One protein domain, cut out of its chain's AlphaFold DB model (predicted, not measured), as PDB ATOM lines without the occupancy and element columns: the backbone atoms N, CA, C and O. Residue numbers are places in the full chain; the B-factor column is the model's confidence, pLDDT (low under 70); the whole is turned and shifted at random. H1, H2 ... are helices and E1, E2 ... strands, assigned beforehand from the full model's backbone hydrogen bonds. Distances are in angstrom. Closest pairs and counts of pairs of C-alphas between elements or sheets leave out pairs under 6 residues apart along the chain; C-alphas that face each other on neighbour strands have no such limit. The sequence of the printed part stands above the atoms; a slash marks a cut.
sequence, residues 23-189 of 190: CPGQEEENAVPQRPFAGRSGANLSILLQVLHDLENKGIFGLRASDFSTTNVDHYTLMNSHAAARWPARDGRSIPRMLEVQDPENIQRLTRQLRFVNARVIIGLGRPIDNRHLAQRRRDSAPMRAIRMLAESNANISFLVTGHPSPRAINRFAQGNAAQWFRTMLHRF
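AT A GLANCE: This is residues 23 to 189 of the 190 residues of the protein "UDG domain-containing protein" of Sinirhodobacter hankyongi (UniProt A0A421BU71). A ribbon of two parallel strands, E2 and E3, forms the core, with H8 packed on one side of it and H10 on the opposite side; H5 and H6 back H8, while H2 and H9 pack on H10. E1 runs past E2 without joining the ribbon, and the short helices H1, H3, H4 and H7 lie round the outside, as does the long link of residues 62 to 75. The printed part has 167 residues with ten named helices and three named strands, in the order H1 H2 H3 E1 H4 H5 H6 E2 H7 H8 E3 H9 H10, and its class is mostly helix. It is compact, with a radius of gyration of the C-alphas of 15.2 A, and rounded, spanning 43 by 36 by 34 A.

HOW THE PARTS SIT: Begin at the sheet, where E2, residues 121 to 126, and E3, residues 158 to 163, are parallel neighbours at 25 degrees. Look at N 124 and O 160, 2.8 A apart, and N 162 and O 124, 2.9 A apart, both within hydrogen-bond range. Residues 160 to 161 of E3 also pair, antiparallel, with residues 187 to 188. E2, H7 at residues 131 to 134, H8 at residues 142 to 151, and E3 form a strand-helix-strand unit, two parallel strands joined through helices, with a right-handed crossover. The closest C-alphas of E2 and H8 are those of Gly 124 and Pro 143, 5.0 A apart. H5, residues 98 to 102, touches H8, closest at the C-alphas of Val 101 and Ala 146, 6.3 A. H6, residues 104 to 116, touches H8 with residues 107 to 111 alone, closest at the C-alphas of Thr 111 and Leu 150, 7.2 A; they are about perpendicular, but only just, at 70.4 degrees. Now turn to H10, residues 178 to 185: its closest C-alpha to E3 is that of Met 185, 5.0 A from that of Thr 162. H2, residues 40 to 53, touches H10 at a steep tilt of 61 degrees, the same way, closest at the C-alphas of Leu 48 and Phe 182, 6.1 A. H9, residues 167 to 174, touches H10 at a steep tilt of 59 degrees, the same way, closest at the C-alphas of Ala 174 and Trp 181, 5.4 A. E1, residues 76 to 80, pairs with no named strand; E1 and E2 are near each other. H1 at residues 26 to 30, H3 at residues 58 to 61, H4 at residues 88 to 91, and H7 touch no helix. Every O i to N i+4 pair is within hydrogen-bond range in H1, H5, H6, H8, H9 and H10, and 9 of 10 are in H2; H3, H4 and H7 are too short for such a pair, and their single O i to N i+3 pair is within range in H3 but not in H4 or H7.

IN THESE COORDINATES: Find C-alpha 26 at (-9.670, -33.029, 35.054), where H1 begins. H2 starts at C-alpha 40, (-6.344, -35.316, 45.394), and runs 20.6 A. E1 covers 13.3 A, H6 18.1 A, E2 15.5 A, H8 14.2 A and E3 16.9 A. H9 covers 10.2 A, and H10 runs 10.8 A to C-alpha 185 at (1.808, -53.318, 47.647).

THE WHOLE: The C-alphas farthest apart are those of Glu 56 and Arg 90, 43.0 A. The printed part runs from residue 23 to 189 with no cut. H3 to E1 is a long link of 14 residues. The mean pLDDT of the printed part is 89.5; look at residues 128 to 132 for the values under 70.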
ATOM      1  N   CYS A  23      -2.759 -41.395  33.368       92.94
ATOM      2  CA  CYS A  23      -2.933 -40.239  32.494       92.94
ATOM      3  C   CYS A  23      -3.358 -39.043  33.359       92.94
ATOM      4  O   CYS A  23      -3.841 -39.263  34.476       92.94
ATOM      5  N   PRO A  24      -3.229 -37.802  32.868       92.62
ATOM      6  CA  PRO A  24      -3.783 -36.660  33.578       92.62
ATOM      7  C   PRO A  24      -5.313 -36.737  33.685       92.62
ATOM      8  O   PRO A  24      -5.979 -37.318  32.820       92.62
ATOM      9  N   GLY A  25      -5.871 -36.166  34.748       91.69
ATOM     10  CA  GLY A  25      -7.305 -36.023  34.961       91.69
ATOM     11  C   GLY A  25      -7.778 -34.582  34.776       91.69
ATOM     12  O   GLY A  25      -7.049 -33.709  34.310       91.69
ATOM     13  N   GLN A  26      -9.035 -34.345  35.150       92.62
ATOM     14  CA  GLN A  26      -9.670 -33.029  35.054       92.62
ATOM     15  C   GLN A  26      -8.996 -31.989  35.963       92.62
ATOM     16  O   GLN A  26      -8.827 -30.840  35.566       92.62
ATOM     17  N   GLU A  27      -8.602 -32.387  37.177       91.56
ATOM     18  CA  GLU A  27      -7.939 -31.493  38.136       91.56
ATOM     19  C   GLU A  27      -6.560 -31.054  37.615       91.56
ATOM     20  O   GLU A  27      -6.210 -29.884  37.737       91.56
ATOM     21  N   GLU A  28      -5.805 -31.950  36.968       91.69
ATOM     22  CA  GLU A  28      -4.535 -31.611  36.316       91.69
ATOM     23  C   GLU A  28      -4.705 -30.661  35.120       91.69
ATOM     24  O   GLU A  28      -3.864 -29.782  34.928       91.69
ATOM     25  N   GLU A  29      -5.775 -30.812  34.327       92.50
ATOM     26  CA  GLU A  29      -6.039 -29.942  33.168       92.50
ATOM     27  C   GLU A  29      -6.465 -28.527  33.581       92.50
ATOM     28  O   GLU A  29      -6.091 -27.556  32.926       92.50
ATOM     29  N   ASN A  30      -7.182 -28.402  34.698       92.12
ATOM     30  CA  ASN A  30      -7.658 -27.119  35.217       92.12
ATOM     31  C   ASN A  30      -6.644 -26.395  36.121       92.12
ATOM     32  O   ASN A  30      -6.889 -25.259  36.526       92.12
ATOM     33  N   ALA A  31      -5.533 -27.040  36.483       89.62
ATOM     34  CA  ALA A  31      -4.515 -26.440  37.338       89.62
ATOM     35  C   ALA A  31      -3.765 -25.300  36.627       89.62
ATOM     36  O   ALA A  31      -3.522 -25.350  35.420       89.62
ATOM     37  N   VAL A  32      -3.347 -24.287  37.395       88.88
ATOM     38  CA  VAL A  32      -2.563 -23.148  36.898       88.88
ATOM     39  C   VAL A  32      -1.301 -22.986  37.761       88.88
ATOM     40  O   VAL A  32      -1.410 -22.539  38.902       88.88
ATOM     41  N   PRO A  33      -0.105 -23.342  37.253       88.94
ATOM     42  CA  PRO A  33       0.141 -23.981  35.957       88.94
ATOM     43  C   PRO A  33      -0.362 -25.436  35.912       88.94
ATOM     44  O   PRO A  33      -0.443 -26.108  36.943       88.94
ATOM     45  N   GLN A  34      -0.639 -25.939  34.705       91.75
ATOM     46  CA  GLN A  34      -0.961 -27.353  34.494       91.75
ATOM     47  C   GLN A  34       0.218 -28.231  34.909       91.75
ATOM     48  O   GLN A  34       1.370 -27.947  34.568       91.75
ATOM     49  N   ARG A  35      -0.068 -29.316  35.630       90.31
ATOM     50  CA  ARG A  35       0.959 -30.243  36.119       90.31
ATOM     51  C   ARG A  35       0.384 -31.617  36.463       90.31
ATOM     52  O   ARG A  35      -0.798 -31.710  36.798       90.31
ATOM     53  N   PRO A  36       1.214 -32.674  36.492       89.81
ATOM     54  CA  PRO A  36       0.784 -33.988  36.938       89.81
ATOM     55  C   PRO A  36       0.468 -33.965  38.436       89.81
ATOM     56  O   PRO A  36       1.135 -33.269  39.213       89.81
ATOM     57  N   PHE A  37      -0.510 -34.774  38.847       88.75
ATOM     58  CA  PHE A  37      -0.907 -34.952  40.248       88.75
ATOM     59  C   PHE A  37      -1.286 -33.645  40.966       88.75
ATOM     60  O   PHE A  37      -1.088 -33.536  42.172       88.75
ATOM     61  N   ALA A  38      -1.831 -32.654  40.249       86.62
ATOM     62  CA  ALA A  38      -2.358 -31.425  40.854       86.62
ATOM     63  C   ALA A  38      -3.547 -31.690  41.796       86.62
ATOM     64  O   ALA A  38      -3.860 -30.875  42.660       86.62
ATOM     65  N   GLY A  39      -4.216 -32.828  41.602       79.38
ATOM     66  CA  GLY A  39      -5.427 -33.190  42.311       79.38
ATOM     67  C   GLY A  39      -5.243 -33.922  43.641       79.38
ATOM     68  O   GLY A  39      -4.141 -34.076  44.171       79.38
ATOM     69  N   ARG A  40      -6.337 -34.504  44.149       76.06
ATOM     70  CA  ARG A  40      -6.344 -35.316  45.394       76.06
ATOM     71  C   ARG A  40      -5.351 -36.486  45.389       76.06
ATOM     72  O   ARG A  40      -4.913 -36.933  46.447       76.06
ATOM     73  N   SER A  41      -4.988 -36.988  44.211       75.06
ATOM     74  CA  SER A  41      -3.955 -38.022  44.058       75.06
ATOM     75  C   SER A  41      -2.573 -37.542  44.521       75.06
ATOM     76  O   SER A  41      -1.810 -38.354  45.038       75.06
ATOM     77  N   GLY A  42      -2.261 -36.247  44.384       76.69
ATOM     78  CA  GLY A  42      -1.017 -35.649  44.876       76.69
ATOM     79  C   GLY A  42      -0.944 -35.615  46.402       76.69
ATOM     80  O   GLY A  42       0.081 -35.978  46.973       76.69
ATOM     81  N   ALA A  43      -2.056 -35.300  47.077       76.56
ATOM     82  CA  ALA A  43      -2.126 -35.326  48.540       76.56
ATOM     83  C   ALA A  43      -1.794 -36.719  49.099       76.56
ATOM     84  O   ALA A  43      -0.941 -36.854  49.971       76.56
ATOM     85  N   ASN A  44      -2.374 -37.779  48.536       83.38
ATOM     86  CA  ASN A  44      -2.070 -39.152  48.953       83.38
ATOM     87  C   ASN A  44      -0.659 -39.620  48.559       83.38
ATOM     88  O   ASN A  44      -0.142 -40.565  49.156       83.38
ATOM     89  N   LEU A  45      -0.024 -38.973  47.578       86.69
ATOM     90  CA  LEU A  45       1.357 -39.277  47.212       86.69
ATOM     91  C   LEU A  45       2.331 -38.896  48.335       86.69
ATOM     92  O   LEU A  45       3.303 -39.610  48.546       86.69
ATOM     93  N   SER A  46       2.038 -37.851  49.116       89.00
ATOM     94  CA  SER A  46       2.830 -37.508  50.310       89.00
ATOM     95  C   SER A  46       2.868 -38.644  51.347       89.00
ATOM     96  O   SER A  46       3.911 -38.904  51.941       89.00
ATOM     97  N   ILE A  47       1.767 -39.395  51.495       89.25
ATOM     98  CA  ILE A  47       1.695 -40.567  52.381       89.25
ATOM     99  C   ILE A  47       2.559 -41.705  51.828       89.25
ATOM    100  O   ILE A  47       3.289 -42.346  52.583       89.25
ATOM    101  N   LEU A  48       2.516 -41.946  50.511       91.81
ATOM    102  CA  LEU A  48       3.414 -42.908  49.867       91.81
ATOM    103  C   LEU A  48       4.879 -42.518  50.092       91.81
ATOM    104  O   LEU A  48       5.688 -43.378  50.422       91.81
ATOM    105  N   LEU A  49       5.218 -41.236  49.946       94.44
ATOM    106  CA  LEU A  49       6.573 -40.741  50.178       94.44
ATOM    107  C   LEU A  49       7.032 -40.983  51.616       94.44
ATOM    108  O   LEU A  49       8.157 -41.430  51.804       94.44
ATOM    109  N   GLN A  50       6.161 -40.779  52.607       93.06
ATOM    110  CA  GLN A  50       6.465 -41.119  53.999       93.06
ATOM    111  C   GLN A  50       6.713 -42.626  54.172       93.06
ATOM    112  O   GLN A  50       7.702 -43.033  54.770       93.06
ATOM    113  N   VAL A  51       5.866 -43.477  53.584       91.88
ATOM    114  CA  VAL A  51       6.065 -44.937  53.628       91.88
ATOM    115  C   VAL A  51       7.387 -45.350  52.978       91.88
ATOM    116  O   VAL A  51       8.074 -46.231  53.490       91.88
ATOM    117  N   LEU A  52       7.748 -44.728  51.856       93.12
ATOM    118  CA  LEU A  52       9.014 -44.980  51.178       93.12
ATOM    119  C   LEU A  52      10.205 -44.432  51.970       93.12
ATOM    120  O   LEU A  52      11.264 -45.049  51.933       93.12
ATOM    121  N   HIS A  53      10.048 -43.316  52.687       93.81
ATOM    122  CA  HIS A  53      11.064 -42.776  53.591       93.81
ATOM    123  C   HIS A  53      11.427 -43.795  54.675       93.81
ATOM    124  O   HIS A  53      12.606 -44.129  54.809       93.81
ATOM    125  N   ASP A  54      10.404 -44.340  55.339       92.81
ATOM    126  CA  ASP A  54      10.500 -45.261  56.482       92.81
ATOM    127  C   ASP A  54      10.807 -46.716  56.084       92.81
ATOM    128  O   ASP A  54      10.802 -47.618  56.922       92.81
ATOM    129  N   LEU A  55      11.014 -46.991  54.794       90.69
ATOM    130  CA  LEU A  55      11.270 -48.342  54.316       90.69
ATOM    131  C   LEU A  55      12.670 -48.803  54.755       90.69
ATOM    132  O   LEU A  55      13.676 -48.326  54.240       90.69
ATOM    133  N   GLU A  56      12.739 -49.775  55.663       86.38
ATOM    134  CA  GLU A  56      14.015 -50.292  56.191       86.38
ATOM    135  C   GLU A  56      14.850 -51.002  55.109       86.38
ATOM    136  O   GLU A  56      16.060 -50.819  55.005       86.38
ATOM    137  N   ASN A  57      14.196 -51.755  54.220       86.31
ATOM    138  CA  ASN A  57      14.854 -52.612  53.227       86.31
ATOM    139  C   ASN A  57      14.954 -51.977  51.827       86.31
ATOM    140  O   ASN A  57      14.753 -52.646  50.810       86.31
ATOM    141  N   LYS A  58      15.284 -50.680  51.750       91.56
ATOM    142  CA  LYS A  58      15.415 -49.926  50.482       91.56
ATOM    143  C   LYS A  58      16.308 -50.617  49.442       91.56
ATOM    144  O   LYS A  58      15.960 -50.651  48.260       91.56
ATOM    145  N   GLY A  59      17.412 -51.227  49.877       90.19
ATOM    146  CA  GLY A  59      18.383 -51.873  48.988       90.19
ATOM    147  C   GLY A  59      17.796 -52.988  48.110       90.19
ATOM    148  O   GLY A  59      18.171 -53.100  46.944       90.19
ATOM    149  N   ILE A  60      16.811 -53.747  48.608       89.56
ATOM    150  CA  ILE A  60      16.145 -54.834  47.855       89.56
ATOM    151  C   ILE A  60      15.449 -54.292  46.592       89.56
ATOM    152  O   ILE A  60      15.395 -54.949  45.545       89.56
ATOM    153  N   PHE A  61      14.969 -53.052  46.672       90.38
ATOM    154  CA  PHE A  61      14.250 -52.353  45.611       90.38
ATOM    155  C   PHE A  61      15.158 -51.459  44.750       90.38
ATOM    156  O   PHE A  61      14.660 -50.701  43.919       90.38
ATOM    157  N   GLY A  62      16.483 -51.516  44.940       90.12
ATOM    158  CA  GLY A  62      17.429 -50.636  44.244       90.12
ATOM    159  C   GLY A  62      17.373 -49.175  44.713       90.12
ATOM    160  O   GLY A  62      17.870 -48.282  44.020       90.12
ATOM    161  N   LEU A  63      16.765 -48.923  45.878       94.25
ATOM    162  CA  LEU A  63      16.675 -47.611  46.516       94.25
ATOM    163  C   LEU A  63      17.889 -47.362  47.421       94.25
ATOM    164  O   LEU A  63      18.465 -48.286  47.995       94.25
ATOM    165  N   ARG A  64      18.266 -46.093  47.562       95.25
ATOM    166  CA  ARG A  64      19.346 -45.612  48.437       95.25
ATOM    167  C   ARG A  64      18.763 -45.107  49.752       95.25
ATOM    168  O   ARG A  64      17.632 -44.636  49.770       95.25
ATOM    169  N   ALA A  65      19.544 -45.119  50.831       91.44
ATOM    170  CA  ALA A  65      19.095 -44.622  52.138       91.44
ATOM    171  C   ALA A  65      18.572 -43.172  52.079       91.44
ATOM    172  O   ALA A  65      17.530 -42.872  52.658       91.44
ATOM    173  N   SER A  66      19.253 -42.316  51.307       93.06
ATOM    174  CA  SER A  66      18.887 -40.914  51.073       93.06
ATOM    175  C   SER A  66      17.676 -40.720  50.155       93.06
ATOM    176  O   SER A  66      17.169 -39.605  50.061       93.06
ATOM    177  N   ASP A  67      17.233 -41.759  49.437       95.56
ATOM    178  CA  ASP A  67      16.034 -41.653  48.611       95.56
ATOM    179  C   ASP A  67      14.824 -41.423  49.517       95.56
ATOM    180  O   ASP A  67      14.692 -42.022  50.590       95.56
ATOM    181  N   PHE A  68      13.917 -40.576  49.047       95.56
ATOM    182  CA  PHE A  68      12.697 -40.222  49.759       95.56
ATOM    183  C   PHE A  68      12.919 -39.447  51.068       95.56
ATOM    184  O   PHE A  68      12.148 -39.590  52.006       95.56
ATOM    185  N   SER A  69      13.960 -38.609  51.171       94.50
ATOM    186  CA  SER A  69      14.255 -37.813  52.384       94.50
ATOM    187  C   SER A  69      13.277 -36.656  52.656       94.50
ATOM    188  O   SER A  69      13.472 -35.877  53.584       94.50
ATOM    189  N   THR A  70      12.256 -36.488  51.818       94.75
ATOM    190  CA  THR A  70      11.282 -35.394  51.873       94.75
ATOM    191  C   THR A  70       9.940 -35.874  51.340       94.75
ATOM    192  O   THR A  70       9.877 -36.627  50.369       94.75
ATOM    193  N   THR A  71       8.849 -35.418  51.937       92.62
ATOM    194  CA  THR A  71       7.486 -35.744  51.492       92.62
ATOM    195  C   THR A  71       6.937 -34.742  50.477       92.62
ATOM    196  O   THR A  71       5.810 -34.900  50.006       92.62
ATOM    197  N   ASN A  72       7.730 -33.733  50.093       93.19
ATOM    198  CA  ASN A  72       7.347 -32.808  49.037       93.19
ATOM    199  C   ASN A  72       7.399 -33.512  47.674       93.19
ATOM    200  O   ASN A  72       8.470 -33.838  47.163       93.19
ATOM    201  N   VAL A  73       6.226 -33.708  47.079       92.56
ATOM    202  CA  VAL A  73       6.027 -34.358  45.778       92.56
ATOM    203  C   VAL A  73       6.842 -33.691  44.664       92.56
ATOM    204  O   VAL A  73       7.339 -34.369  43.767       92.56
ATOM    205  N   ASP A  74       7.052 -32.383  44.764       92.56
ATOM    206  CA  ASP A  74       7.770 -31.569  43.782       92.56
ATOM    207  C   ASP A  74       9.273 -31.860  43.724       92.56
ATOM    208  O   ASP A  74       9.959 -31.594  42.735       92.56
ATOM    209  N   HIS A  75       9.812 -32.514  44.742       96.38
ATOM    210  CA  HIS A  75      11.200 -32.937  44.715       96.38
ATOM    211  C   HIS A  75      11.432 -34.169  43.826       96.38
ATOM    212  O   HIS A  75      12.585 -34.462  43.516       96.38
ATOM    213  N   TYR A  76      10.377 -34.845  43.354       97.19
ATOM    214  CA  TYR A  76      10.453 -36.053  42.525       97.19
ATOM    215  C   TYR A  76       9.928 -35.807  41.113       97.19
ATOM    216  O   TYR A  76       9.102 -34.924  40.874       97.19
ATOM    217  N   THR A  77      10.407 -36.601  40.155       97.62
ATOM    218  CA  THR A  77       9.892 -36.535  38.787       97.62
ATOM    219  C   THR A  77       8.530 -37.211  38.717       97.62
ATOM    220  O   THR A  77       8.359 -38.350  39.149       97.62
ATOM    221  N   LEU A  78       7.558 -36.516  38.137       96.12
ATOM    222  CA  LEU A  78       6.193 -36.989  37.956       96.12
ATOM    223  C   LEU A  78       5.930 -37.187  36.470       96.12
ATOM    224  O   LEU A  78       6.175 -36.290  35.665       96.12
ATOM    225  N   MET A  79       5.431 -38.363  36.112       96.12
ATOM    226  CA  MET A  79       5.169 -38.764  34.735       96.12
ATOM    227  C   MET A  79       3.817 -39.457  34.629       96.12
ATOM    228  O   MET A  79       3.348 -40.084  35.578       96.12
ATOM    229  N   ASN A  80       3.217 -39.414  33.444       96.19
ATOM    230  CA  ASN A  80       2.043 -40.207  33.103       96.19
ATOM    231  C   ASN A  80       2.308 -41.156  31.930       96.19
ATOM    232  O   ASN A  80       2.964 -40.815  30.942       96.19
ATOM    233  N   SER A  81       1.728 -42.353  32.027       96.38
ATOM    234  CA  SER A  81       1.835 -43.424  31.026       96.38
ATOM    235  C   SER A  81       1.203 -43.046  29.689       96.38
ATOM    236  O   SER A  81       1.525 -43.655  28.677       96.38
ATOM    237  N   HIS A  82       0.322 -42.050  29.677       96.19
ATOM    238  CA  HIS A  82      -0.288 -41.466  28.491       96.19
ATOM    239  C   HIS A  82      -0.362 -39.945  28.654       96.19
ATOM    240  O   HIS A  82      -0.685 -39.469  29.743       96.19
ATOM    241  N   ALA A  83      -0.080 -39.194  27.586       94.88
ATOM    242  CA  ALA A  83       0.023 -37.733  27.650       94.88
ATOM    243  C   ALA A  83      -1.337 -37.022  27.712       94.88
ATOM    244  O   ALA A  83      -1.502 -36.069  28.466       94.88
ATOM    245  N   ALA A  84      -2.329 -37.487  26.944       93.94
ATOM    246  CA  ALA A  84      -3.629 -36.819  26.910       93.94
ATOM    247  C   ALA A  84      -4.418 -37.055  28.203       93.94
ATOM    248  O   ALA A  84      -4.526 -38.202  28.662       93.94
ATOM    249  N   ALA A  85      -4.998 -35.978  28.733       93.25
ATOM    250  CA  ALA A  85      -5.891 -36.019  29.881       93.25
ATOM    251  C   ALA A  85      -7.185 -36.780  29.561       93.25
ATOM    252  O   ALA A  85      -7.677 -36.730  28.431       93.25
ATOM    253  N   ARG A  86      -7.755 -37.484  30.547       93.44
ATOM    254  CA  ARG A  86      -9.017 -38.227  30.386       93.44
ATOM    255  C   ARG A  86      -9.879 -38.196  31.639       93.44
ATOM    256  O   ARG A  86      -9.391 -38.471  32.735       93.44
ATOM    257  N   TRP A  87     -11.182 -37.981  31.477       91.81
ATOM    258  CA  TRP A  87     -12.160 -38.164  32.557       91.81
ATOM    259  C   TRP A  87     -13.552 -38.540  32.028       91.81
ATOM    260  O   TRP A  87     -13.872 -38.262  30.871       91.81
ATOM    261  N   PRO A  88     -14.421 -39.152  32.861       91.69
ATOM    262  CA  PRO A  88     -15.670 -39.749  32.390       91.69
ATOM    263  C   PRO A  88     -16.607 -38.793  31.649       91.69
ATOM    264  O   PRO A  88     -17.169 -39.189  30.636       91.69
ATOM    265  N   ALA A  89     -16.742 -37.546  32.110       92.38
ATOM    266  CA  ALA A  89     -17.651 -36.575  31.496       92.38
ATOM    267  C   ALA A  89     -17.244 -36.153  30.069       92.38
ATOM    268  O   ALA A  89     -18.115 -35.787  29.289       92.38
ATOM    269  N   ARG A  90     -15.950 -36.214  29.719       92.75
ATOM    270  CA  ARG A  90     -15.446 -35.880  28.374       92.75
ATOM    271  C   ARG A  90     -15.223 -37.119  27.510       92.75
ATOM    272  O   ARG A  90     -15.567 -37.131  26.337       92.75
ATOM    273  N   ASP A  91     -14.632 -38.156  28.092       91.94
ATOM    274  CA  ASP A  91     -14.066 -39.287  27.353       91.94
ATOM    275  C   ASP A  91     -14.841 -40.601  27.547       91.94
ATOM    276  O   ASP A  91     -14.470 -41.632  26.980       91.94
ATOM    277  N   GLY A  92     -15.843 -40.626  28.435       90.94
ATOM    278  CA  GLY A  92     -16.520 -41.853  28.876       90.94
ATOM    279  C   GLY A  92     -15.642 -42.780  29.732       90.94
ATOM    280  O   GLY A  92     -16.070 -43.864  30.126       90.94
ATOM    281  N   ARG A  93     -14.396 -42.385  30.029       88.75
ATOM    282  CA  ARG A  93     -13.414 -43.166  30.797       88.75
ATOM    283  C   ARG A  93     -12.355 -42.274  31.438       88.75
ATOM    284  O   ARG A  93     -12.098 -41.172  30.979       88.75
ATOM    285  N   SER A  94     -11.693 -42.792  32.469       86.50
ATOM    286  CA  SER A  94     -10.603 -42.110  33.186       86.50
ATOM    287  C   SER A  94      -9.239 -42.792  33.027       86.50
ATOM    288  O   SER A  94      -8.312 -42.489  33.767       86.50
ATOM    289  N   ILE A  95      -9.133 -43.798  32.152       89.00
ATOM    290  CA  ILE A  95      -7.910 -44.591  31.955       89.00
ATOM    291  C   ILE A  95      -7.693 -44.793  30.445       89.00
ATOM    292  O   ILE A  95      -8.656 -45.109  29.728       89.00
ATOM    293  N   PRO A  96      -6.456 -44.640  29.936       92.50
ATOM    294  CA  PRO A  96      -6.131 -44.974  28.555       92.50
ATOM    295  C   PRO A  96      -6.286 -46.482  28.299       92.50
ATOM    296  O   PRO A  96      -6.157 -47.322  29.192       92.50
ATOM    297  N   ARG A  97      -6.558 -46.842  27.048       93.69
ATOM    298  CA  ARG A  97      -6.549 -48.223  26.565       93.69
ATOM    299  C   ARG A  97      -5.105 -48.701  26.563       93.69
ATOM    300  O   ARG A  97      -4.183 -47.928  26.322       93.69
ATOM    301  N   MET A  98      -4.904 -49.999  26.759       93.81
ATOM    302  CA  MET A  98      -3.550 -50.561  26.758       93.81
ATOM    303  C   MET A  98      -2.840 -50.373  25.414       93.81
ATOM    304  O   MET A  98      -1.623 -50.232  25.410       93.81
ATOM    305  N   LEU A  99      -3.580 -50.349  24.300       94.81
ATOM    306  CA  LEU A  99      -3.022 -50.054  22.976       94.81
ATOM    307  C   LEU A  99      -2.508 -48.611  22.879       94.81
ATOM    308  O   LEU A  99      -1.425 -48.406  22.362       94.81
ATOM    309  N   GLU A 100      -3.218 -47.641  23.463       96.12
ATOM    310  CA  GLU A 100      -2.777 -46.235  23.507       96.12
ATOM    311  C   GLU A 100      -1.518 -46.066  24.372       96.12
ATOM    312  O   GLU A 100      -0.661 -45.241  24.087       96.12
ATOM    313  N   VAL A 101      -1.377 -46.868  25.434       96.38
ATOM    314  CA  VAL A 101      -0.153 -46.879  26.255       96.38
ATOM    315  C   VAL A 101       1.032 -47.476  25.487       96.38
ATOM    316  O   VAL A 101       2.155 -47.009  25.650       96.38
ATOM    317  N   GLN A 102       0.787 -48.503  24.672       95.62
ATOM    318  CA  GLN A 102       1.801 -49.204  23.872       95.62
ATOM    319  C   GLN A 102       2.152 -48.504  22.565       95.62
ATOM    320  O   GLN A 102       3.051 -48.972  21.870       95.62
ATOM    321  N   ASP A 103       1.442 -47.430  22.231       97.31
ATOM    322  CA  ASP A 103       1.678 -46.684  21.010       97.31
ATOM    323  C   ASP A 103       3.173 -46.313  20.885       97.31
ATOM    324  O   ASP A 103       3.751 -45.802  21.856       97.31
ATOM    325  N   PRO A 104       3.830 -46.590  19.741       96.56
ATOM    326  CA  PRO A 104       5.262 -46.353  19.581       96.56
ATOM    327  C   PRO A 104       5.688 -44.912  19.881       96.56
ATOM    328  O   PRO A 104       6.733 -44.709  20.505       96.56
ATOM    329  N   GLU A 105       4.881 -43.913  19.512       96.62
ATOM    330  CA  GLU A 105       5.181 -42.507  19.797       96.62
ATOM    331  C   GLU A 105       5.099 -42.226  21.298       96.62
ATOM    332  O   GLU A 105       5.944 -41.523  21.867       96.62
ATOM    333  N   ASN A 106       4.114 -42.827  21.971       96.94
ATOM    334  CA  ASN A 106       3.963 -42.719  23.415       96.94
ATOM    335  C   ASN A 106       5.129 -43.382  24.169       96.94
ATOM    336  O   ASN A 106       5.655 -42.798  25.119       96.94
ATOM    337  N   ILE A 107       5.583 -44.558  23.730       96.69
ATOM    338  CA  ILE A 107       6.764 -45.213  24.307       96.69
ATOM    339  C   ILE A 107       8.017 -44.368  24.064       96.69
ATOM    340  O   ILE A 107       8.770 -44.110  25.002       96.69
ATOM    341  N   GLN A 108       8.206 -43.836  22.854       96.31
ATOM    342  CA  GLN A 108       9.339 -42.964  22.543       96.31
ATOM    343  C   GLN A 108       9.322 -41.669  23.375       96.31
ATOM    344  O   GLN A 108      10.377 -41.191  23.806       96.31
ATOM    345  N   ARG A 109       8.143 -41.088  23.636       96.56
ATOM    346  CA  ARG A 109       7.969 -39.958  24.566       96.56
ATOM    347  C   ARG A 109       8.473 -40.323  25.961       96.56
ATOM    348  O   ARG A 109       9.329 -39.610  26.486       96.56
ATOM    349  N   LEU A 110       8.001 -41.436  26.524       97.25
ATOM    350  CA  LEU A 110       8.425 -41.904  27.846       97.25
ATOM    351  C   LEU A 110       9.939 -42.154  27.889       97.25
ATOM    352  O   LEU A 110      10.613 -41.649  28.781       97.25
ATOM    353  N   THR A 111      10.506 -42.839  26.892       96.56
ATOM    354  CA  THR A 111      11.953 -43.082  26.802       96.56
ATOM    355  C   THR A 111      12.756 -41.780  26.784       96.56
ATOM    356  O   THR A 111      13.769 -41.672  27.476       96.56
ATOM    357  N   ARG A 112      12.312 -40.762  26.033       96.19
ATOM    358  CA  ARG A 112      12.969 -39.443  26.015       96.19
ATOM    359  C   ARG A 112      12.906 -38.754  27.376       96.19
ATOM    360  O   ARG A 112      13.919 -38.211  27.810       96.19
ATOM    361  N   GLN A 113      11.761 -38.803  28.054       96.88
ATOM    362  CA  GLN A 113      11.589 -38.233  29.395       96.88
ATOM    363  C   GLN A 113      12.499 -38.927  30.423       96.88
ATOM    364  O   GLN A 113      13.189 -38.245  31.178       96.88
ATOM    365  N   LEU A 114      12.586 -40.262  30.398       97.00
ATOM    366  CA  LEU A 114      13.457 -41.031  31.296       97.00
ATOM    367  C   LEU A 114      14.943 -40.736  31.080       97.00
ATOM    368  O   LEU A 114      15.677 -40.547  32.050       97.00
ATOM    369  N   ARG A 115      15.381 -40.653  29.819       96.00
ATOM    370  CA  ARG A 115      16.758 -40.262  29.481       96.00
ATOM    371  C   ARG A 115      17.054 -38.834  29.924       96.00
ATOM    372  O   ARG A 115      18.099 -38.586  30.506       96.00
ATOM    373  N   PHE A 116      16.121 -37.907  29.701       96.56
ATOM    374  CA  PHE A 116      16.281 -36.505  30.087       96.56
ATOM    375  C   PHE A 116      16.517 -36.323  31.593       96.56
ATOM    376  O   PHE A 116      17.309 -35.469  31.985       96.56
ATOM    377  N   VAL A 117      15.865 -37.129  32.436       97.06
ATOM    378  CA  VAL A 117      16.029 -37.057  33.897       97.06
ATOM    379  C   VAL A 117      17.069 -38.033  34.454       97.06
ATOM    380  O   VAL A 117      17.222 -38.119  35.673       97.06
ATOM    381  N   ASN A 118      17.781 -38.766  33.586       96.31
ATOM    382  CA  ASN A 118      18.689 -39.855  33.959       96.31
ATOM    383  C   ASN A 118      18.044 -40.813  34.972       96.31
ATOM    384  O   ASN A 118      18.599 -41.072  36.045       96.31
ATOM    385  N   ALA A 119      16.831 -41.276  34.658       97.50
ATOM    386  CA  ALA A 119      16.029 -42.089  35.560       97.50
ATOM    387  C   ALA A 119      16.814 -43.312  36.058       97.50
ATOM    388  O   ALA A 119      17.423 -44.037  35.274       97.50
ATOM    389  N   ARG A 120      16.775 -43.538  37.373       96.88
ATOM    390  CA  ARG A 120      17.351 -44.718  38.036       96.88
ATOM    391  C   ARG A 120      16.264 -45.627  38.586       96.88
ATOM    392  O   ARG A 120      16.429 -46.842  38.586       96.88
ATOM    393  N   VAL A 121      15.175 -45.042  39.075       97.50
ATOM    394  CA  VAL A 121      14.058 -45.778  39.667       97.50
ATOM    395  C   VAL A 121      12.755 -45.232  39.119       97.50
ATOM    396  O   VAL A 121      12.566 -44.015  39.067       97.50
ATOM    397  N   ILE A 122      11.852 -46.132  38.743       97.44
ATOM    398  CA  ILE A 122      10.496 -45.795  38.313       97.44
ATOM    399  C   ILE A 122       9.510 -46.554  39.187       97.44
ATOM    400  O   ILE A 122       9.573 -47.776  39.268       97.44
ATOM    401  N   ILE A 123       8.582 -45.833  39.807       96.25
ATOM    402  CA  ILE A 123       7.509 -46.375  40.636       96.25
ATOM    403  C   ILE A 123       6.181 -46.189  39.901       96.25
ATOM    404  O   ILE A 123       5.648 -45.081  39.810       96.25
ATOM    405  N   GLY A 124       5.633 -47.280  39.370       95.38
ATOM    406  CA  GLY A 124       4.315 -47.311  38.742       95.38
ATOM    407  C   GLY A 124       3.194 -47.297  39.775       95.38
ATOM    408  O   GLY A 124       3.150 -48.150  40.659       95.38
ATOM    409  N   LEU A 125       2.260 -46.359  39.638       92.19
ATOM    410  CA  LEU A 125       1.133 -46.171  40.552       92.19
ATOM    411  C   LEU A 125      -0.101 -46.914  40.028       92.19
ATOM    412  O   LEU A 125      -0.926 -46.365  39.299       92.19
ATOM    413  N   GLY A 126      -0.198 -48.202  40.348       84.44
ATOM    414  CA  GLY A 126      -1.080 -49.150  39.671       84.44
ATOM    415  C   GLY A 126      -2.164 -49.787  40.540       84.44
ATOM    416  O   GLY A 126      -2.439 -49.413  41.675       84.44
ATOM    417  N   ARG A 127      -2.843 -50.782  39.970       72.50
ATOM    418  CA  ARG A 127      -3.774 -51.636  40.725       72.50
ATOM    419  C   ARG A 127      -3.001 -52.529  41.709       72.50
ATOM    420  O   ARG A 127      -1.808 -52.722  41.492       72.50
ATOM    421  N   PRO A 128      -3.669 -53.098  42.734       64.62
ATOM    422  CA  PRO A 128      -3.066 -54.165  43.528       64.62
ATOM    423  C   PRO A 128      -2.539 -55.252  42.599       64.62
ATOM    424  O   PRO A 128      -3.251 -55.713  41.701       64.62
ATOM    425  N   ILE A 129      -1.290 -55.630  42.817       66.88
ATOM    426  CA  ILE A 129      -0.637 -56.716  42.109       66.88
ATOM    427  C   ILE A 129      -0.061 -57.666  43.149       66.88
ATOM    428  O   ILE A 129       0.433 -57.243  44.182       66.88
ATOM    429  N   ASP A 130      -0.138 -58.955  42.859       68.69
ATOM    430  CA  ASP A 130       0.707 -59.959  43.493       68.69
ATOM    431  C   ASP A 130       1.718 -60.469  42.447       68.69
ATOM    432  O   ASP A 130       1.670 -60.099  41.265       68.69
ATOM    433  N   ASN A 131       2.607 -61.376  42.847       68.19
ATOM    434  CA  ASN A 131       3.591 -61.962  41.934       68.19
ATOM    435  C   ASN A 131       2.949 -62.679  40.725       68.19
ATOM    436  O   ASN A 131       3.533 -62.704  39.642       68.19
ATOM    437  N   ARG A 132       1.728 -63.219  40.856       68.50
ATOM    438  CA  ARG A 132       0.999 -63.858  39.743       68.50
ATOM    439  C   ARG A 132       0.480 -62.822  38.743       68.50
ATOM    440  O   ARG A 132       0.388 -63.121  37.553       68.50
ATOM    441  N   HIS A 133       0.152 -61.611  39.199       72.44
ATOM    442  CA  HIS A 133      -0.247 -60.501  38.332       72.44
ATOM    443  C   HIS A 133       0.924 -59.978  37.498       72.44
ATOM    444  O   HIS A 133       0.728 -59.701  36.315       72.44
ATOM    445  N   LEU A 134       2.135 -59.904  38.066       71.06
ATOM    446  CA  LEU A 134       3.341 -59.440  37.361       71.06
ATOM    447  C   LEU A 134       3.624 -60.226  36.070       71.06
ATOM    448  O   LEU A 134       4.007 -59.640  35.053       71.06
ATOM    449  N   ALA A 135       3.333 -61.529  36.071       74.56
ATOM    450  CA  ALA A 135       3.512 -62.405  34.916       74.56
ATOM    451  C   ALA A 135       2.414 -62.275  33.835       74.56
ATOM    452  O   ALA A 135       2.602 -62.731  32.708       74.56
ATOM    453  N   GLN A 136       1.259 -61.662  34.129       79.56
ATOM    454  CA  GLN A 136       0.088 -61.683  33.241       79.56
ATOM    455  C   GLN A 136      -0.204 -60.323  32.595       79.56
ATOM    456  O   GLN A 136      -0.964 -59.523  33.138       79.56
ATOM    457  N   ARG A 137       0.256 -60.127  31.348       81.56
ATOM    458  CA  ARG A 137       0.019 -58.906  30.539       81.56
ATOM    459  C   ARG A 137      -1.441 -58.423  30.548       81.56
ATOM    460  O   ARG A 137      -1.705 -57.225  30.611       81.56
ATOM    461  N   ARG A 138      -2.420 -59.334  30.499       82.00
ATOM    462  CA  ARG A 138      -3.862 -58.995  30.483       82.00
ATOM    463  C   ARG A 138      -4.363 -58.270  31.741       82.00
ATOM    464  O   ARG A 138      -5.449 -57.704  31.709       82.00
ATOM    465  N   ARG A 139      -3.616 -58.330  32.849       81.38
ATOM    466  CA  ARG A 139      -3.970 -57.684  34.122       81.38
ATOM    467  C   ARG A 139      -3.236 -56.362  34.345       81.38
ATOM    468  O   ARG A 139      -3.440 -55.739  35.387       81.38
ATOM    469  N   ASP A 140      -2.421 -55.930  33.383       87.75
ATOM    470  CA  ASP A 140      -1.650 -54.700  33.502       87.75
ATOM    471  C   ASP A 140      -2.575 -53.487  33.711       87.75
ATOM    472  O   ASP A 140      -3.580 -53.290  33.023       87.75
ATOM    473  N   SER A 141      -2.201 -52.639  34.667       90.38
ATOM    474  CA  SER A 141      -2.645 -51.243  34.699       90.38
ATOM    475  C   SER A 141      -1.835 -50.411  33.696       90.38
ATOM    476  O   SER A 141      -0.798 -50.870  33.222       90.38
ATOM    477  N   ALA A 142      -2.261 -49.182  33.384       93.00
ATOM    478  CA  ALA A 142      -1.524 -48.332  32.441       93.00
ATOM    479  C   ALA A 142      -0.040 -48.121  32.838       93.00
ATOM    480  O   ALA A 142       0.815 -48.405  31.998       93.00
ATOM    481  N   PRO A 143       0.303 -47.777  34.101       94.38
ATOM    482  CA  PRO A 143       1.701 -47.701  34.545       94.38
ATOM    483  C   PRO A 143       2.459 -49.012  34.426       94.38
ATOM    484  O   PRO A 143       3.602 -49.026  33.991       94.38
ATOM    485  N   MET A 144       1.818 -50.131  34.759       93.12
ATOM    486  CA  MET A 144       2.445 -51.448  34.662       93.12
ATOM    487  C   MET A 144       2.709 -51.851  33.207       93.12
ATOM    488  O   MET A 144       3.761 -52.410  32.908       93.12
ATOM    489  N   ARG A 145       1.788 -51.532  32.287       93.62
ATOM    490  CA  ARG A 145       1.989 -51.767  30.856       93.62
ATOM    491  C   ARG A 145       3.134 -50.913  30.324       93.62
ATOM    492  O   ARG A 145       3.979 -51.443  29.616       93.62
ATOM    493  N   ALA A 146       3.185 -49.632  30.685       95.38
ATOM    494  CA  ALA A 146       4.286 -48.752  30.307       95.38
ATOM    495  C   ALA A 146       5.630 -49.263  30.850       95.38
ATOM    496  O   ALA A 146       6.575 -49.406  30.082       95.38
ATOM    497  N   ILE A 147       5.693 -49.626  32.136       94.94
ATOM    498  CA  ILE A 147       6.878 -50.234  32.760       94.94
ATOM    499  C   ILE A 147       7.335 -51.467  31.988       94.94
ATOM    500  O   ILE A 147       8.511 -51.563  31.669       94.94
ATOM    501  N   ARG A 148       6.419 -52.369  31.622       93.00
ATOM    502  CA  ARG A 148       6.759 -53.575  30.862       93.00
ATOM    503  C   ARG A 148       7.434 -53.256  29.527       93.00
ATOM    504  O   ARG A 148       8.436 -53.877  29.207       93.00
ATOM    505  N   MET A 149       6.905 -52.287  28.779       94.31
ATOM    506  CA  MET A 149       7.489 -51.872  27.496       94.31
ATOM    507  C   MET A 149       8.860 -51.203  27.675       94.31
ATOM    508  O   MET A 149       9.746 -51.340  26.838       94.31
ATOM    509  N   LEU A 150       9.040 -50.459  28.768       94.94
ATOM    510  CA  LEU A 150      10.276 -49.729  29.050       94.94
ATOM    511  C   LEU A 150      11.372 -50.642  29.615       94.94
ATOM    512  O   LEU A 150      12.540 -50.459  29.275       94.94
ATOM    513  N   ALA A 151      11.016 -51.630  30.436       92.88
ATOM    514  CA  ALA A 151      11.958 -52.549  31.069       92.88
ATOM    515  C   ALA A 151      12.757 -53.365  30.045       92.88
ATOM    516  O   ALA A 151      13.958 -53.547  30.223       92.88
ATOM    517  N   GLU A 152      12.130 -53.743  28.925       88.50
ATOM    518  CA  GLU A 152      12.772 -54.484  27.826       88.50
ATOM    519  C   GLU A 152      14.002 -53.755  27.241       88.50
ATOM    520  O   GLU A 152      14.895 -54.397  26.694       88.50
ATOM    521  N   SER A 153      14.087 -52.425  27.376       87.88
ATOM    522  CA  SER A 153      15.153 -51.600  26.780       87.88
ATOM    523  C   SER A 153      15.954 -50.753  27.778       87.88
ATOM    524  O   SER A 153      16.824 -49.989  27.361       87.88
ATOM    525  N   ASN A 154      15.689 -50.862  29.086       91.25
ATOM    526  CA  ASN A 154      16.309 -50.018  30.119       91.25
ATOM    527  C   ASN A 154      16.777 -50.844  31.330       91.25
ATOM    528  O   ASN A 154      16.324 -50.638  32.455       91.25
ATOM    529  N   ALA A 155      17.710 -51.773  31.105       86.88
ATOM    530  CA  ALA A 155      18.196 -52.715  32.122       86.88
ATOM    531  C   ALA A 155      18.868 -52.060  33.351       86.88
ATOM    532  O   ALA A 155      18.992 -52.684  34.401       86.88
ATOM    533  N   ASN A 156      19.306 -50.804  33.242       90.75
ATOM    534  CA  ASN A 156      19.933 -50.049  34.329       90.75
ATOM    535  C   ASN A 156      18.925 -49.356  35.267       90.75
ATOM    536  O   ASN A 156      19.337 -48.748  36.257       90.75
ATOM    537  N   ILE A 157      17.626 -49.416  34.961       95.62
ATOM    538  CA  ILE A 157      16.566 -48.792  35.755       95.62
ATOM    539  C   ILE A 157      15.904 -49.843  36.648       95.62
ATOM    540  O   ILE A 157      15.514 -50.916  36.198       95.62
ATOM    541  N   SER A 158      15.730 -49.517  37.929       95.62
ATOM    542  CA  SER A 158      14.907 -50.316  38.838       95.62
ATOM    543  C   SER A 158      13.435 -49.958  38.654       95.62
ATOM    544  O   SER A 158      13.016 -48.829  38.914       95.62
ATOM    545  N   PHE A 159      12.641 -50.928  38.215       94.81
ATOM    546  CA  PHE A 159      11.205 -50.768  38.039       94.81
ATOM    547  C   PHE A 159      10.468 -51.330  39.246       94.81
ATOM    548  O   PHE A 159      10.617 -52.496  39.602       94.81
ATOM    549  N   LEU A 160       9.659 -50.489  39.870       93.50
ATOM    550  CA  LEU A 160       8.828 -50.815  41.013       93.50
ATOM    551  C   LEU A 160       7.373 -50.538  40.649       93.50
ATOM    552  O   LEU A 160       7.063 -49.666  39.838       93.50
ATOM    553  N   VAL A 161       6.463 -51.259  41.279       91.69
ATOM    554  CA  VAL A 161       5.030 -51.012  41.173       91.69
ATOM    555  C   VAL A 161       4.469 -50.981  42.584       91.69
ATOM    556  O   VAL A 161       4.850 -51.785  43.428       91.69
ATOM    557  N   THR A 162       3.582 -50.029  42.841       90.56
ATOM    558  CA  THR A 162       2.830 -49.935  44.091       90.56
ATOM    559  C   THR A 162       1.369 -49.616  43.799       90.56
ATOM    560  O   THR A 162       0.968 -49.410  42.648       90.56
ATOM    561  N   GLY A 163       0.554 -49.594  44.844       85.88
ATOM    562  CA  GLY A 163      -0.851 -49.251  44.749       85.88
ATOM    563  C   GLY A 163      -1.093 -47.801  44.310       85.88
ATOM    564  O   GLY A 163      -0.321 -46.895  44.602       85.88
ATOM    565  N   HIS A 164      -2.202 -47.552  43.616       82.62
ATOM    566  CA  HIS A 164      -2.559 -46.224  43.118       82.62
ATOM    567  C   HIS A 164      -2.975 -45.307  44.281       82.62
ATOM    568  O   HIS A 164      -3.814 -45.715  45.091       82.62
ATOM    569  N   PRO A 165      -2.519 -44.040  44.334       82.06
ATOM    570  CA  PRO A 165      -2.826 -43.107  45.424       82.06
ATOM    571  C   PRO A 165      -4.239 -42.499  45.347       82.06
ATOM    572  O   PRO A 165      -4.523 -41.482  45.966       82.06
ATOM    573  N   SER A 166      -5.170 -43.077  44.581       79.44
ATOM    574  CA  SER A 166      -6.517 -42.489  44.472       79.44
ATOM    575  C   SER A 166      -7.345 -42.854  45.706       79.44
ATOM    576  O   SER A 166      -7.305 -44.027  46.097       79.44
ATOM    577  N   PRO A 167      -8.181 -41.947  46.249       78.75
ATOM    578  CA  PRO A 167      -9.063 -42.260  47.378       78.75
ATOM    579  C   PRO A 167      -9.927 -43.507  47.139       78.75
ATOM    580  O   PRO A 167     -10.076 -44.355  48.013       78.75
ATOM    581  N   ARG A 168     -10.426 -43.679  45.907       80.62
ATOM    582  CA  ARG A 168     -11.221 -44.850  45.513       80.62
ATOM    583  C   ARG A 168     -10.457 -46.170  45.672       80.62
ATOM    584  O   ARG A 168     -11.058 -47.163  46.065       80.62
ATOM    585  N   ALA A 169      -9.165 -46.196  45.344       79.06
ATOM    586  CA  ALA A 169      -8.338 -47.394  45.483       79.06
ATOM    587  C   ALA A 169      -8.042 -47.694  46.958       79.06
ATOM    588  O   ALA A 169      -8.259 -48.819  47.397       79.06
ATOM    589  N   ILE A 170      -7.637 -46.677  47.722       82.06
ATOM    590  CA  ILE A 170      -7.322 -46.805  49.151       82.06
ATOM    591  C   ILE A 170      -8.547 -47.297  49.935       82.06
ATOM    592  O   ILE A 170      -8.452 -48.257  50.698       82.06
ATOM    593  N   ASN A 171      -9.726 -46.718  49.690       82.94
ATOM    594  CA  ASN A 171     -10.963 -47.150  50.347       82.94
ATOM    595  C   ASN A 171     -11.339 -48.589  49.976       82.94
ATOM    596  O   ASN A 171     -11.714 -49.373  50.840       82.94
ATOM    597  N   ARG A 172     -11.212 -48.956  48.694       82.06
ATOM    598  CA  ARG A 172     -11.609 -50.282  48.207       82.06
ATOM    599  C   ARG A 172     -10.695 -51.404  48.695       82.06
ATOM    600  O   ARG A 172     -11.187 -52.496  48.950       82.06
ATOM    601  N   PHE A 173      -9.387 -51.169  48.739       80.12
ATOM    602  CA  PHE A 173      -8.402 -52.237  48.941       80.12
ATOM    603  C   PHE A 173      -7.701 -52.195  50.299       80.12
ATOM    604  O   PHE A 173      -7.096 -53.190  50.683       80.12
ATOM    605  N   ALA A 174      -7.796 -51.085  51.030       81.38
ATOM    606  CA  ALA A 174      -7.162 -50.921  52.335       81.38
ATOM    607  C   ALA A 174      -8.089 -50.290  53.383       81.38
ATOM    608  O   ALA A 174      -7.611 -49.793  54.397       81.38
ATOM    609  N   GLN A 175      -9.407 -50.278  53.137       85.50
ATOM    610  CA  GLN A 175     -10.416 -49.769  54.079       85.50
ATOM    611  C   GLN A 175     -10.131 -48.329  54.559       85.50
ATOM    612  O   GLN A 175     -10.448 -47.964  55.684       85.50
ATOM    613  N   GLY A 176      -9.500 -47.509  53.709       82.56
ATOM    614  CA  GLY A 176      -9.130 -46.128  54.039       82.56
ATOM    615  C   GLY A 176      -7.703 -45.949  54.578       82.56
ATOM    616  O   GLY A 176      -7.222 -44.820  54.633       82.56
ATOM    617  N   ASN A 177      -6.978 -47.024  54.906       85.69
ATOM    618  CA  ASN A 177      -5.610 -46.939  55.422       85.69
ATOM    619  C   ASN A 177      -4.566 -46.854  54.293       85.69
ATOM    620  O   ASN A 177      -4.049 -47.859  53.799       85.69
ATOM    621  N   ALA A 178      -4.223 -45.627  53.898       85.00
ATOM    622  CA  ALA A 178      -3.239 -45.362  52.850       85.00
ATOM    623  C   ALA A 178      -1.819 -45.859  53.193       85.00
ATOM    624  O   ALA A 178      -1.107 -46.338  52.315       85.00
ATOM    625  N   ALA A 179      -1.390 -45.787  54.456       86.25
ATOM    626  CA  ALA A 179      -0.042 -46.212  54.833       86.25
ATOM    627  C   ALA A 179       0.121 -47.736  54.708       86.25
ATOM    628  O   ALA A 179       1.075 -48.221  54.095       86.25
ATOM    629  N   GLN A 180      -0.845 -48.498  55.229       85.19
ATOM    630  CA  GLN A 180      -0.874 -49.956  55.096       85.19
ATOM    631  C   GLN A 180      -0.979 -50.388  53.630       85.19
ATOM    632  O   GLN A 180      -0.312 -51.337  53.210       85.19
ATOM    633  N   TRP A 181      -1.775 -49.663  52.840       84.38
ATOM    634  CA  TRP A 181      -1.902 -49.876  51.401       84.38
ATOM    635  C   TRP A 181      -0.548 -49.845  50.689       84.38
ATOM    636  O   TRP A 181      -0.194 -50.791  49.992       84.38
ATOM    637  N   PHE A 182       0.243 -48.791  50.893       85.12
ATOM    638  CA  PHE A 182       1.530 -48.664  50.211       85.12
ATOM    639  C   PHE A 182       2.586 -49.638  50.741       85.12
ATOM    640  O   PHE A 182       3.355 -50.175  49.944       85.12
ATOM    641  N   ARG A 183       2.596 -49.919  52.054       83.69
ATOM    642  CA  ARG A 183       3.544 -50.869  52.671       83.69
ATOM    643  C   ARG A 183       3.399 -52.284  52.117       83.69
ATOM    644  O   ARG A 183       4.392 -52.981  51.959       83.69
ATOM    645  N   THR A 184       2.171 -52.704  51.828       83.81
ATOM    646  CA  THR A 184       1.877 -54.086  51.414       83.81
ATOM    647  C   THR A 184       1.954 -54.312  49.906       83.81
ATOM    648  O   THR A 184       2.010 -55.457  49.476       83.81
ATOM    649  N   MET A 185       1.964 -53.241  49.106       85.19
ATOM    650  CA  MET A 185       1.808 -53.318  47.647       85.19
ATOM    651  C   MET A 185       3.078 -52.985  46.863       85.19
ATOM    652  O   MET A 185       3.038 -52.987  45.634       85.19
ATOM    653  N   LEU A 186       4.187 -52.651  47.528       88.69
ATOM    654  CA  LEU A 186       5.434 -52.337  46.839       88.69
ATOM    655  C   LEU A 186       6.110 -53.620  46.337       88.69
ATOM    656  O   LEU A 186       6.610 -54.425  47.119       88.69
ATOM    657  N   HIS A 187       6.178 -53.774  45.018       88.88
ATOM    658  CA  HIS A 187       6.827 -54.898  44.355       88.88
ATOM    659  C   HIS A 187       7.873 -54.420  43.354       88.88
ATOM    660  O   HIS A 187       7.680 -53.423  42.657       88.88
ATOM    661  N   ARG A 188       8.966 -55.176  43.238       89.25
ATOM    662  CA  ARG A 188       9.920 -55.022  42.140       89.25
ATOM    663  C   ARG A 188       9.363 -55.712  40.897       89.25
ATOM    664  O   ARG A 188       8.937 -56.862  40.967       89.25
ATOM    665  N   PHE A 189       9.335 -54.993  39.783       86.38
ATOM    666  CA  PHE A 189       8.988 -55.560  38.488       86.38
ATOM    667  C   PHE A 189      10.195 -56.363  37.962       86.38
ATOM    668  O   PHE A 189      11.321 -55.873  38.101       86.38
TER     669      PHE A 189